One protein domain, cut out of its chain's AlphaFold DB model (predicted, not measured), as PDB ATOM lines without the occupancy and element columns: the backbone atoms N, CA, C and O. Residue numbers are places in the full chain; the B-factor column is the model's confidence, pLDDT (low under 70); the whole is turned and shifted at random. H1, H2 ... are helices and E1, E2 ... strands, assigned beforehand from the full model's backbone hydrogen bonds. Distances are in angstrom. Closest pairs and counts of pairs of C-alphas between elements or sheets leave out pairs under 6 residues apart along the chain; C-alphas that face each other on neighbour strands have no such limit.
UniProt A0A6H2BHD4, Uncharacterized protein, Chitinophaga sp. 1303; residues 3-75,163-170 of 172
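What this domain is: This is residues 3 to 75 and 163 to 170 of the 172 residues of an uncharacterized protein of Chitinophaga sp. 1303 (UniProt A0A6H2BHD4). A twisted sheet of three strands, E2 - E1 - E4, stands at one end, and the long helix H2 crosses one of its faces. The short helix H1 follows E2 and packs on H2 and on the two-stranded sheet E3 - E5 at the other end. The printed part has 81 residues, with E1, E2, H1, E3, H2, E4 and E5 along the chain; both sheets are antiparallel and the class is mixed. The whole is compact, with a radius of gyration of the C-alphas of 12.9 A and spans of 34 by 26 by 25 A.

How they stand to each other: E1, residues 12 to 17, and E2, residues 22 to 27, form a hairpin, with N 15 and O 24 2.8 A apart. E4, residues 70 to 73, is antiparallel to E1, with N 71 and O 16 2.8 A apart. H2, residues 50 to 64, is on this sheet at a height of 9.5 A and runs across the strands, at 89 degrees to E2 on the local plane. H1, residues 28 to 33, touches H2 at a steep tilt of 64 degrees, opposite ways; the closest C-alphas, of Asp 30 and Ile 56, are 7.1 A apart. E3, residues 44 to 46, and E5, residues 167 to 169, are antiparallel, with N 45 and O 168 2.8 A apart. The closest C-alphas of H1 and E5, of Ala 29 and Ile 167, are 7.1 A apart. In H2 every O i to N i+4 pair is within hydrogen-bond range; in H1 0 of 2 are, but 3 of 3 O i to N i+3 pairs.

Where its parts are: E1 begins at C-alpha 12 (141.516, -6.648, 224.242) and measures 16.1 A; E2 measures 16.3 A. H2 measures 21.0 A and ends at C-alpha 64 (136.567, -18.393, 216.479). E5 ends at C-alpha 169 (157.851, -14.123, 217.987).

The domain as a whole: The C-alphas farthest apart, of Ser 4 and Glu 42, are 35.7 A apart. Residues 76 to 162 are not printed, and C-alphas 75 and 163 are 25.3 A apart across the cut. Of the links printed whole, none is long. Residues 7 to 8, 10 and 163 to 164 have pLDDT under 70.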
ATOM      1  N   PHE A   3     132.297  -2.388 229.046       82.06
ATOM      2  CA  PHE A   3     131.240  -1.501 228.545       82.06
ATOM      3  C   PHE A   3     131.681  -0.045 228.308       82.06
ATOM      4  O   PHE A   3     131.053   0.657 227.518       82.06
ATOM      5  N   SER A   4     132.758   0.409 228.946       81.38
ATOM      6  CA  SER A   4     133.287   1.776 228.834       81.38
ATOM      7  C   SER A   4     134.516   1.891 227.924       81.38
ATOM      8  O   SER A   4     134.961   3.014 227.659       81.38
ATOM      9  N   GLU A   5     135.067   0.766 227.453       84.19
ATOM     10  CA  GLU A   5     136.213   0.752 226.533       84.19
ATOM     11  C   GLU A   5     135.854   1.382 225.184       84.19
ATOM     12  O   GLU A   5     134.679   1.424 224.827       84.19
ATOM     13  N   PRO A   6     136.806   1.916 224.407       81.31
ATOM     14  CA  PRO A   6     136.547   2.343 223.035       81.31
ATOM     15  C   PRO A   6     135.886   1.243 222.197       81.31
ATOM     16  O   PRO A   6     136.280   0.086 222.259       81.31
ATOM     17  N   PHE A   7     134.904   1.615 221.376       68.88
ATOM     18  CA  PHE A   7     134.144   0.662 220.558       68.88
ATOM     19  C   PHE A   7     135.018  -0.065 219.521       68.88
ATOM     20  O   PHE A   7     134.745  -1.207 219.175       68.88
ATOM     21  N   TYR A   8     136.081   0.590 219.049       66.88
ATOM     22  CA  TYR A   8     137.028   0.040 218.077       66.88
ATOM     23  C   TYR A   8     138.353  -0.392 218.720       66.88
ATOM     24  O   TYR A   8     139.382  -0.400 218.044       66.88
ATOM     25  N   SER A   9     138.372  -0.677 220.027       70.06
ATOM     26  CA  SER A   9     139.605  -1.144 220.657       70.06
ATOM     27  C   SER A   9     139.950  -2.535 220.136       70.06
ATOM     28  O   SER A   9     139.249  -3.498 220.420       70.06
ATOM     29  N   LEU A  10     141.041  -2.638 219.378       69.94
ATOM     30  CA  LEU A  10     141.591  -3.919 218.928       69.94
ATOM     31  C   LEU A  10     142.518  -4.548 219.972       69.94
ATOM     32  O   LEU A  10     143.126  -5.567 219.687       69.94
ATOM     33  N   THR A  11     142.694  -3.930 221.143       84.25
ATOM     34  CA  THR A  11     143.705  -4.371 222.111       84.25
ATOM     35  C   THR A  11     143.274  -5.601 222.891       84.25
ATOM     36  O   THR A  11     144.089  -6.479 223.143       84.25
ATOM     37  N   GLU A  12     142.010  -5.657 223.297       88.88
ATOM     38  CA  GLU A  12     141.516  -6.648 224.242       88.88
ATOM     39  C   GLU A  12     140.018  -6.859 224.035       88.88
ATOM     40  O   GLU A  12     139.263  -5.895 223.890       88.88
ATOM     41  N   THR A  13     139.593  -8.121 224.021       91.12
ATOM     42  CA  THR A  13     138.178  -8.502 223.937       91.12
ATOM     43  C   THR A  13     137.774  -9.246 225.198       91.12
ATOM     44  O   THR A  13     138.522 -10.087 225.689       91.12
ATOM     45  N   PHE A  14     136.586  -8.942 225.718       93.75
ATOM     46  CA  PHE A  14     136.072  -9.485 226.972       93.75
ATOM     47  C   PHE A  14     134.996 -10.531 226.704       93.75
ATOM     48  O   PHE A  14     134.149 -10.349 225.829       93.75
ATOM     49  N   TYR A  15     135.000 -11.593 227.497       95.81
ATOM     50  CA  TYR A  15     134.129 -12.744 227.320       95.81
ATOM     51  C   TYR A  15     133.595 -13.256 228.658       95.81
ATOM     52  O   TYR A  15     134.159 -13.005 229.726       95.81
ATOM     53  N   TYR A  16     132.508 -14.014 228.574       97.31
ATOM     54  CA  TYR A  16     132.018 -14.877 229.637       97.31
ATOM     55  C   TYR A  16     131.831 -16.295 229.099       97.31
ATOM     56  O   TYR A  16     131.098 -16.491 228.129       97.31
ATOM     57  N   ASP A  17     132.458 -17.277 229.738       97.00
ATOM     58  CA  ASP A  17     132.243 -18.691 229.442       97.00
ATOM     59  C   ASP A  17     131.156 -19.267 230.354       97.00
ATOM     60  O   ASP A  17     131.334 -19.383 231.568       97.00
ATOM     61  N   LYS A  18     130.027 -19.684 229.772       96.50
ATOM     62  CA  LYS A  18     128.936 -20.334 230.513       96.50
ATOM     63  C   LYS A  18     129.315 -21.698 231.076       96.50
ATOM     64  O   LYS A  18     128.715 -22.110 232.070       96.50
ATOM     65  N   ARG A  19     130.231 -22.421 230.425       95.00
ATOM     66  CA  ARG A  19     130.663 -23.757 230.854       95.00
ATOM     67  C   ARG A  19     131.369 -23.666 232.199       95.00
ATOM     68  O   ARG A  19     131.010 -24.382 233.131       95.00
ATOM     69  N   ASP A  20     132.309 -22.731 232.279       94.69
ATOM     70  CA  ASP A  20     133.211 -22.587 233.419       94.69
ATOM     71  C   ASP A  20     132.720 -21.510 234.407       94.69
ATOM     72  O   ASP A  20     133.199 -21.435 235.534       94.69
ATOM     73  N   LYS A  21     131.685 -20.739 234.034       96.44
ATOM     74  CA  LYS A  21     131.149 -19.587 234.783       96.44
ATOM     75  C   LYS A  21     132.231 -18.552 235.058       96.44
ATOM     76  O   LYS A  21     132.436 -18.112 236.191       96.44
ATOM     77  N   GLU A  22     132.945 -18.184 234.009       95.81
ATOM     78  CA  GLU A  22     134.185 -17.435 234.136       95.81
ATOM     79  C   GLU A  22     134.197 -16.224 233.209       95.81
ATOM     80  O   GLU A  22     133.913 -16.325 232.015       95.81
ATOM     81  N   PHE A  23     134.536 -15.068 233.769       95.69
ATOM     82  CA  PHE A  23     134.854 -13.865 233.015       95.69
ATOM     83  C   PHE A  23     136.331 -13.871 232.654       95.69
ATOM     84  O   PHE A  23     137.175 -14.048 233.529       95.69
ATOM     85  N   TYR A  24     136.650 -13.612 231.394       94.56
ATOM     86  CA  TYR A  24     138.031 -13.502 230.943       94.56
ATOM     87  C   TYR A  24     138.157 -12.461 229.837       94.56
ATOM     88  O   TYR A  24     137.166 -11.992 229.269       94.56
ATOM     89  N   SER A  25     139.391 -12.102 229.524       93.19
ATOM     90  CA  SER A  25     139.723 -11.331 228.341       93.19
ATOM     91  C   SER A  25     140.809 -12.030 227.540       93.19
ATOM     92  O   SER A  25     141.547 -12.865 228.061       93.19
ATOM     93  N   ILE A  26     140.847 -11.720 226.249       92.19
ATOM     94  CA  ILE A  26     141.913 -12.117 225.336       92.19
ATOM     95  C   ILE A  26     142.514 -10.832 224.787       92.19
ATOM     96  O   ILE A  26     141.806 -10.015 224.186       92.19
ATOM     97  N   HIS A  27     143.811 -10.656 225.001       91.69
ATOM     98  CA  HIS A  27     144.575  -9.567 224.426       91.69
ATOM     99  C   HIS A  27     144.958  -9.917 222.983       91.69
ATOM    100  O   HIS A  27     145.173 -11.076 222.645       91.69
ATOM    101  N   PHE A  28     145.086  -8.932 222.094       88.88
ATOM    102  CA  PHE A  28     145.400  -9.207 220.683       88.88
ATOM    103  C   PHE A  28     146.727  -9.960 220.509       88.88
ATOM    104  O   PHE A  28     146.878 -10.754 219.586       88.88
ATOM    105  N   ALA A  29     147.684  -9.712 221.407       90.12
ATOM    106  CA  ALA A  29     148.976 -10.389 221.405       90.12
ATOM    107  C   ALA A  29     148.832 -11.897 221.670       90.12
ATOM    108  O   ALA A  29     149.638 -12.667 221.163       90.12
ATOM    109  N   ASP A  30     147.788 -12.330 222.379       91.88
ATOM    110  CA  ASP A  30     147.538 -13.745 222.668       91.88
ATOM    111  C   ASP A  30     147.282 -14.552 221.390       91.88
ATOM    112  O   ASP A  30     147.651 -15.721 221.312       91.88
ATOM    113  N   TYR A  31     146.741 -13.922 220.341       91.62
ATOM    114  CA  TYR A  31     146.598 -14.555 219.027       91.62
ATOM    115  C   TYR A  31     147.948 -14.873 218.377       91.62
ATOM    116  O   TYR A  31     148.029 -15.773 217.550       91.62
ATOM    117  N   MET A  32     149.025 -14.185 218.772       91.69
ATOM    118  CA  MET A  32     150.375 -14.473 218.277       91.69
ATOM    119  C   MET A  32     150.931 -15.793 218.831       91.69
ATOM    120  O   MET A  32     151.920 -16.299 218.305       91.69
ATOM    121  N   LEU A  33     150.294 -16.377 219.856       91.56
ATOM    122  CA  LEU A  33     150.615 -17.719 220.356       91.56
ATOM    123  C   LEU A  33     150.114 -18.831 219.437       91.56
ATOM    124  O   LEU A  33     150.445 -19.989 219.678       91.56
ATOM    125  N   LEU A  34     149.294 -18.512 218.434       93.06
ATOM    126  CA  LEU A  34     148.578 -19.498 217.637       93.06
ATOM    127  C   LEU A  34     149.001 -19.465 216.170       93.06
ATOM    128  O   LEU A  34     149.406 -18.435 215.632       93.06
ATOM    129  N   ASN A  35     148.889 -20.619 215.524       93.00
ATOM    130  CA  ASN A  35     148.925 -20.759 214.075       93.00
ATOM    131  C   ASN A  35     147.540 -20.457 213.472       93.00
ATOM    132  O   ASN A  35     146.539 -20.384 214.187       93.00
ATOM    133  N   ASP A  36     147.460 -20.389 212.141       90.44
ATOM    134  CA  ASP A  36     146.196 -20.193 211.409       90.44
ATOM    135  C   ASP A  36     145.140 -21.283 211.697       90.44
ATOM    136  O   ASP A  36     143.944 -21.053 211.538       90.44
ATOM    137  N   ASP A  37     145.564 -22.479 212.118       93.00
ATOM    138  CA  ASP A  37     144.677 -23.582 212.512       93.00
ATOM    139  C   ASP A  37     144.285 -23.563 214.003       93.00
ATOM    140  O   ASP A  37     143.618 -24.487 214.481       93.00
ATOM    141  N   LEU A  38     144.666 -22.499 214.723       92.12
ATOM    142  CA  LEU A  38     144.430 -22.262 216.150       92.12
ATOM    143  C   LEU A  38     145.188 -23.224 217.083       92.12
ATOM    144  O   LEU A  38     144.899 -23.284 218.279       92.12
ATOM    145  N   SER A  39     146.163 -23.974 216.562       92.94
ATOM    146  CA  SER A  39     147.128 -24.717 217.380       92.94
ATOM    147  C   SER A  39     148.216 -23.790 217.930       92.94
ATOM    148  O   SER A  39     148.475 -22.732 217.361       92.94
ATOM    149  N   LEU A  40     148.872 -24.180 219.030       92.38
ATOM    150  CA  LEU A  40     149.997 -23.418 219.582       92.38
ATOM    151  C   LEU A  40     151.157 -23.344 218.576       92.38
ATOM    152  O   LEU A  40     151.589 -24.354 218.021       92.38
ATOM    153  N   ASN A  41     151.675 -22.137 218.373       90.81
ATOM    154  CA  ASN A  41     152.803 -21.860 217.503       90.81
ATOM    155  C   ASN A  41     154.123 -22.160 218.232       90.81
ATOM    156  O   ASN A  41     154.517 -21.433 219.137       90.81
ATOM    157  N   GLU A  42     154.838 -23.200 217.800       87.19
ATOM    158  CA  GLU A  42     156.135 -23.590 218.380       87.19
ATOM    159  C   GLU A  42     157.237 -22.526 218.200       87.19
ATOM    160  O   GLU A  42     158.246 -22.559 218.905       87.19
ATOM    161  N   ALA A  43     157.067 -21.579 217.270       87.38
ATOM    162  CA  ALA A  43     157.975 -20.448 217.081       87.38
ATOM    163  C   ALA A  43     157.642 -19.243 217.981       87.38
ATOM    164  O   ALA A  43     158.453 -18.318 218.087       87.38
ATOM    165  N   ALA A  44     156.472 -19.235 218.627       87.06
ATOM    166  CA  ALA A  44     156.112 -18.228 219.614       87.06
ATOM    167  C   ALA A  44     156.694 -18.622 220.978       87.06
ATOM    168  O   ALA A  44     156.424 -19.695 221.513       87.06
ATOM    169  N   THR A  45     157.497 -17.739 221.561       85.06
ATOM    170  CA  THR A  45     157.962 -17.880 222.941       85.06
ATOM    171  C   THR A  45     157.079 -17.017 223.823       85.06
ATOM    172  O   THR A  45     156.828 -15.861 223.503       85.06
ATOM    173  N   SER A  46     156.605 -17.544 224.946       86.62
ATOM    174  CA  SER A  46     155.860 -16.739 225.911       86.62
ATOM    175  C   SER A  46     156.320 -17.013 227.326       86.62
ATOM    176  O   SER A  46     156.846 -18.085 227.620       86.62
ATOM    177  N   SER A  47     156.114 -16.044 228.213       88.06
ATOM    178  CA  SER A  47     156.323 -16.254 229.642       88.06
ATOM    179  C   SER A  47     155.127 -16.932 230.317       88.06
ATOM    180  O   SER A  47     155.170 -17.152 231.530       88.06
ATOM    181  N   TYR A  48     154.057 -17.249 229.573       87.69
ATOM    182  CA  TYR A  48     152.928 -18.001 230.107       87.69
ATOM    183  C   TYR A  48     153.361 -19.423 230.471       87.69
ATOM    184  O   TYR A  48     154.050 -20.078 229.689       87.69
ATOM    185  N   PRO A  49     152.917 -19.956 231.622       88.75
ATOM    186  CA  PRO A  49     152.996 -21.388 231.871       88.75
ATOM    187  C   PRO A  49     152.265 -22.166 230.768       88.75
ATOM    188  O   PRO A  49     151.192 -21.741 230.340       88.75
ATOM    189  N   ASP A  50     152.770 -23.339 230.373       88.00
ATOM    190  CA  ASP A  50     152.192 -24.152 229.284       88.00
ATOM    191  C   ASP A  50     150.679 -24.386 229.437       88.00
ATOM    192  O   ASP A  50     149.923 -24.318 228.470       88.00
ATOM    193  N   GLY A  51     150.213 -24.612 230.671       89.69
ATOM    194  CA  GLY A  51     148.788 -24.785 230.961       89.69
ATOM    195  C   GLY A  51     147.948 -23.534 230.679       89.69
ATOM    196  O   GLY A  51     146.806 -23.655 230.249       89.69
ATOM    197  N   ILE A  52     148.515 -22.342 230.877       90.88
ATOM    198  CA  ILE A  52     147.865 -21.067 230.555       90.88
ATOM    199  C   ILE A  52     147.869 -20.830 229.047       90.88
ATOM    200  O   ILE A  52     146.828 -20.482 228.501       90.88
ATOM    201  N   ALA A  53     148.988 -21.077 228.362       91.38
ATOM    202  CA  ALA A  53     149.051 -20.956 226.905       91.38
ATOM    203  C   ALA A  53     148.034 -21.891 226.222       91.38
ATOM    204  O   ALA A  53     147.291 -21.468 225.337       91.38
ATOM    205  N   ALA A  54     147.921 -23.136 226.694       92.31
ATOM    206  CA  ALA A  54     146.913 -24.078 226.212       92.31
ATOM    207  C   ALA A  54     145.474 -23.609 226.495       92.31
ATOM    208  O   ALA A  54     144.595 -23.788 225.655       92.31
ATOM    209  N   LEU A  55     145.224 -22.985 227.651       92.69
ATOM    210  CA  LEU A  55     143.911 -22.434 228.000       92.69
ATOM    211  C   LEU A  55     143.536 -21.222 227.132       92.69
ATOM    212  O   LEU A  55     142.388 -21.104 226.707       92.69
ATOM    213  N   ILE A  56     144.499 -20.345 226.835       93.31
ATOM    214  CA  ILE A  56     144.335 -19.240 225.880       93.31
ATOM    215  C   ILE A  56     143.959 -19.798 224.503       93.31
ATOM    216  O   ILE A  56     142.966 -19.362 223.917       93.31
ATOM    217  N   ALA A  57     144.702 -20.800 224.025       94.44
ATOM    218  CA  ALA A  57     144.441 -21.462 222.751       94.44
ATOM    219  C   ALA A  57     143.036 -22.085 222.690       94.44
ATOM    220  O   ALA A  57     142.329 -21.891 221.702       94.44
ATOM    221  N   ASP A  58     142.597 -22.779 223.750       94.94
ATOM    222  CA  ASP A  58     141.238 -23.340 223.842       94.94
ATOM    223  C   ASP A  58     140.171 -22.249 223.711       94.94
ATOM    224  O   ASP A  58     139.236 -22.375 222.920       94.94
ATOM    225  N   ARG A  59     140.320 -21.147 224.450       95.25
ATOM    226  CA  ARG A  59     139.321 -20.073 224.477       95.25
ATOM    227  C   ARG A  59     139.249 -19.295 223.172       95.25
ATOM    228  O   ARG A  59     138.141 -19.034 222.707       95.25
ATOM    229  N   ILE A  60     140.391 -18.969 222.563       95.69
ATOM    230  CA  ILE A  60     140.422 -18.379 221.217       95.69
ATOM    231  C   ILE A  60     139.802 -19.362 220.222       95.69
ATOM    232  O   ILE A  60     138.897 -19.004 219.474       95.69
ATOM    233  N   GLY A  61     140.211 -20.631 220.283       96.12
ATOM    234  CA  GLY A  61     139.693 -21.704 219.442       96.12
ATOM    235  C   GLY A  61     138.173 -21.845 219.490       96.12
ATOM    236  O   GLY A  61     137.542 -22.081 218.461       96.12
ATOM    237  N   ARG A  62     137.581 -21.709 220.678       96.12
ATOM    238  CA  ARG A  62     136.129 -21.765 220.887       96.12
ATOM    239  C   ARG A  62     135.422 -20.499 220.414       96.12
ATOM    240  O   ARG A  62     134.374 -20.613 219.785       96.12
ATOM    241  N   ALA A  63     135.999 -19.322 220.656       94.38
ATOM    242  CA  ALA A  63     135.445 -18.056 220.179       94.38
ATOM    243  C   ALA A  63     135.390 -17.996 218.638       94.38
ATOM    244  O   ALA A  63     134.336 -17.705 218.080       94.38
ATOM    245  N   GLU A  64     136.478 -18.367 217.953       93.69
ATOM    246  CA  GLU A  64     136.567 -18.393 216.479       93.69
ATOM    247  C   GLU A  64     135.625 -19.422 215.832       93.69
ATOM    248  O   GLU A  64     135.215 -19.279 214.682       93.69
ATOM    249  N   LYS A  65     135.256 -20.474 216.573       95.50
ATOM    250  CA  LYS A  65     134.303 -21.507 216.132       95.50
ATOM    251  C   LYS A  65     132.855 -21.201 216.518       95.50
ATOM    252  O   LYS A  65     132.011 -22.083 216.376       95.50
ATOM    253  N   GLU A  66     132.578 -19.990 217.002       94.12
ATOM    254  CA  GLU A  66     131.245 -19.541 217.421       94.12
ATOM    255  C   GLU A  66     130.600 -20.468 218.475       94.12
ATOM    256  O   GLU A  66     129.405 -20.763 218.421       94.12
ATOM    257  N   ASP A  67     131.388 -20.950 219.445       97.12
ATOM    258  CA  ASP A  67     130.868 -21.751 220.558       97.12
ATOM    259  C   ASP A  67     129.778 -20.976 221.325       97.12
ATOM    260  O   ASP A  67     130.042 -19.946 221.945       97.12
ATOM    261  N   GLU A  68     128.547 -21.502 221.331       95.75
ATOM    262  CA  GLU A  68     127.366 -20.880 221.952       95.75
ATOM    263  C   GLU A  68     127.496 -20.658 223.474       95.75
ATOM    264  O   GLU A  68     126.703 -19.923 224.084       95.75
ATOM    265  N   THR A  69     128.461 -21.319 224.117       96.56
ATOM    266  CA  THR A  69     128.764 -21.134 225.541       96.56
ATOM    267  C   THR A  69     129.657 -19.926 225.808       96.56
ATOM    268  O   THR A  69     129.656 -19.431 226.936       96.56
ATOM    269  N   ILE A  70     130.346 -19.407 224.789       97.19
ATOM    270  CA  ILE A  70     131.168 -18.204 224.871       97.19
ATOM    271  C   ILE A  70     130.321 -16.983 224.523       97.19
ATOM    272  O   ILE A  70     129.768 -16.851 223.434       97.19
ATOM    273  N   ILE A  71     130.226 -16.052 225.467       96.88
ATOM    274  CA  ILE A  71     129.489 -14.805 225.298       96.88
ATOM    275  C   ILE A  71     130.484 -13.662 225.194       96.88
ATOM    276  O   ILE A  71     131.204 -13.384 226.148       96.88
ATOM    277  N   VAL A  72     130.473 -12.947 224.072       94.69
ATOM    278  CA  VAL A  72     131.229 -11.698 223.928       94.69
ATOM    279  C   VAL A  72     130.576 -10.609 224.777       94.69
ATOM    280  O   VAL A  72     129.373 -10.363 224.669       94.69
ATOM    281  N   ILE A  73     131.367  -9.930 225.606       93.75
ATOM    282  CA  ILE A  73     130.925  -8.788 226.408       93.75
ATOM    283  C   ILE A  73     131.185  -7.517 225.593       93.75
ATOM    284  O   ILE A  73     132.342  -7.133 225.407       93.75
ATOM    285  N   PRO A  74     130.137  -6.842 225.091       90.00
ATOM    286  CA  PRO A  74     130.316  -5.726 224.182       90.00
ATOM    287  C   PRO A  74     130.704  -4.449 224.929       90.00
ATOM    288  O   PRO A  74     130.253  -4.182 226.046       90.00
ATOM    289  N   SER A  75     131.450  -3.578 224.257       89.69
ATOM    290  CA  SER A  75     131.496  -2.169 224.641       89.69
ATOM    291  C   SER A  75     130.148  -1.496 224.371       89.69
ATOM    292  O   SER A  75     129.407  -1.889 223.468       89.69
ATOM    293  N   ASP A 163     150.696 -12.072 237.429       59.38
ATOM    294  CA  ASP A 163     151.721 -11.113 236.976       59.38
ATOM    295  C   ASP A 163     151.715 -10.807 235.461       59.38
ATOM    296  O   ASP A 163     151.096 -11.480 234.648       59.38
ATOM    297  N   SER A 164     152.444  -9.767 235.051       65.19
ATOM    298  CA  SER A 164     152.625  -9.405 233.639       65.19
ATOM    299  C   SER A 164     153.333 -10.505 232.835       65.19
ATOM    300  O   SER A 164     154.440 -10.908 233.206       65.19
ATOM    301  N   PHE A 165     152.760 -10.906 231.696       70.75
ATOM    302  CA  PHE A 165     153.358 -11.875 230.770       70.75
ATOM    303  C   PHE A 165     153.793 -11.221 229.446       70.75
ATOM    304  O   PHE A 165     153.253 -10.190 229.046       70.75
ATOM    305  N   SER A 166     154.788 -11.809 228.778       76.38
ATOM    306  CA  SER A 166     155.313 -11.372 227.482       76.38
ATOM    307  C   SER A 166     155.219 -12.481 226.438       76.38
ATOM    308  O   SER A 166     155.282 -13.668 226.767       76.38
ATOM    309  N   ILE A 167     155.095 -12.077 225.175       74.25
ATOM    310  CA  ILE A 167     155.112 -12.952 224.002       74.25
ATOM    311  C   ILE A 167     156.156 -12.396 223.031       74.25
ATOM    312  O   ILE A 167     156.100 -11.223 222.667       74.25
ATOM    313  N   ASP A 168     157.084 -13.247 222.612       75.38
ATOM    314  CA  ASP A 168     158.141 -12.975 221.645       75.38
ATOM    315  C   ASP A 168     157.970 -13.909 220.439       75.38
ATOM    316  O   ASP A 168     157.797 -15.119 220.595       75.38
ATOM    317  N   LEU A 169     158.036 -13.362 219.224       71.88
ATOM    318  CA  LEU A 169     157.851 -14.123 217.987       71.88
ATOM    319  C   LEU A 169     159.114 -14.037 217.116       71.88
ATOM    320  O   LEU A 169     159.536 -12.937 216.749       71.88
ATOM    321  N   ASP A 170     159.720 -15.180 216.773       70.19
ATOM    322  CA  ASP A 170     160.909 -15.222 215.906       70.19
ATOM    323  C   ASP A 170     160.491 -15.150 214.424       70.19
ATOM    324  O   ASP A 170     160.147 -16.150 213.795       70.19
TER     325      ASP A 170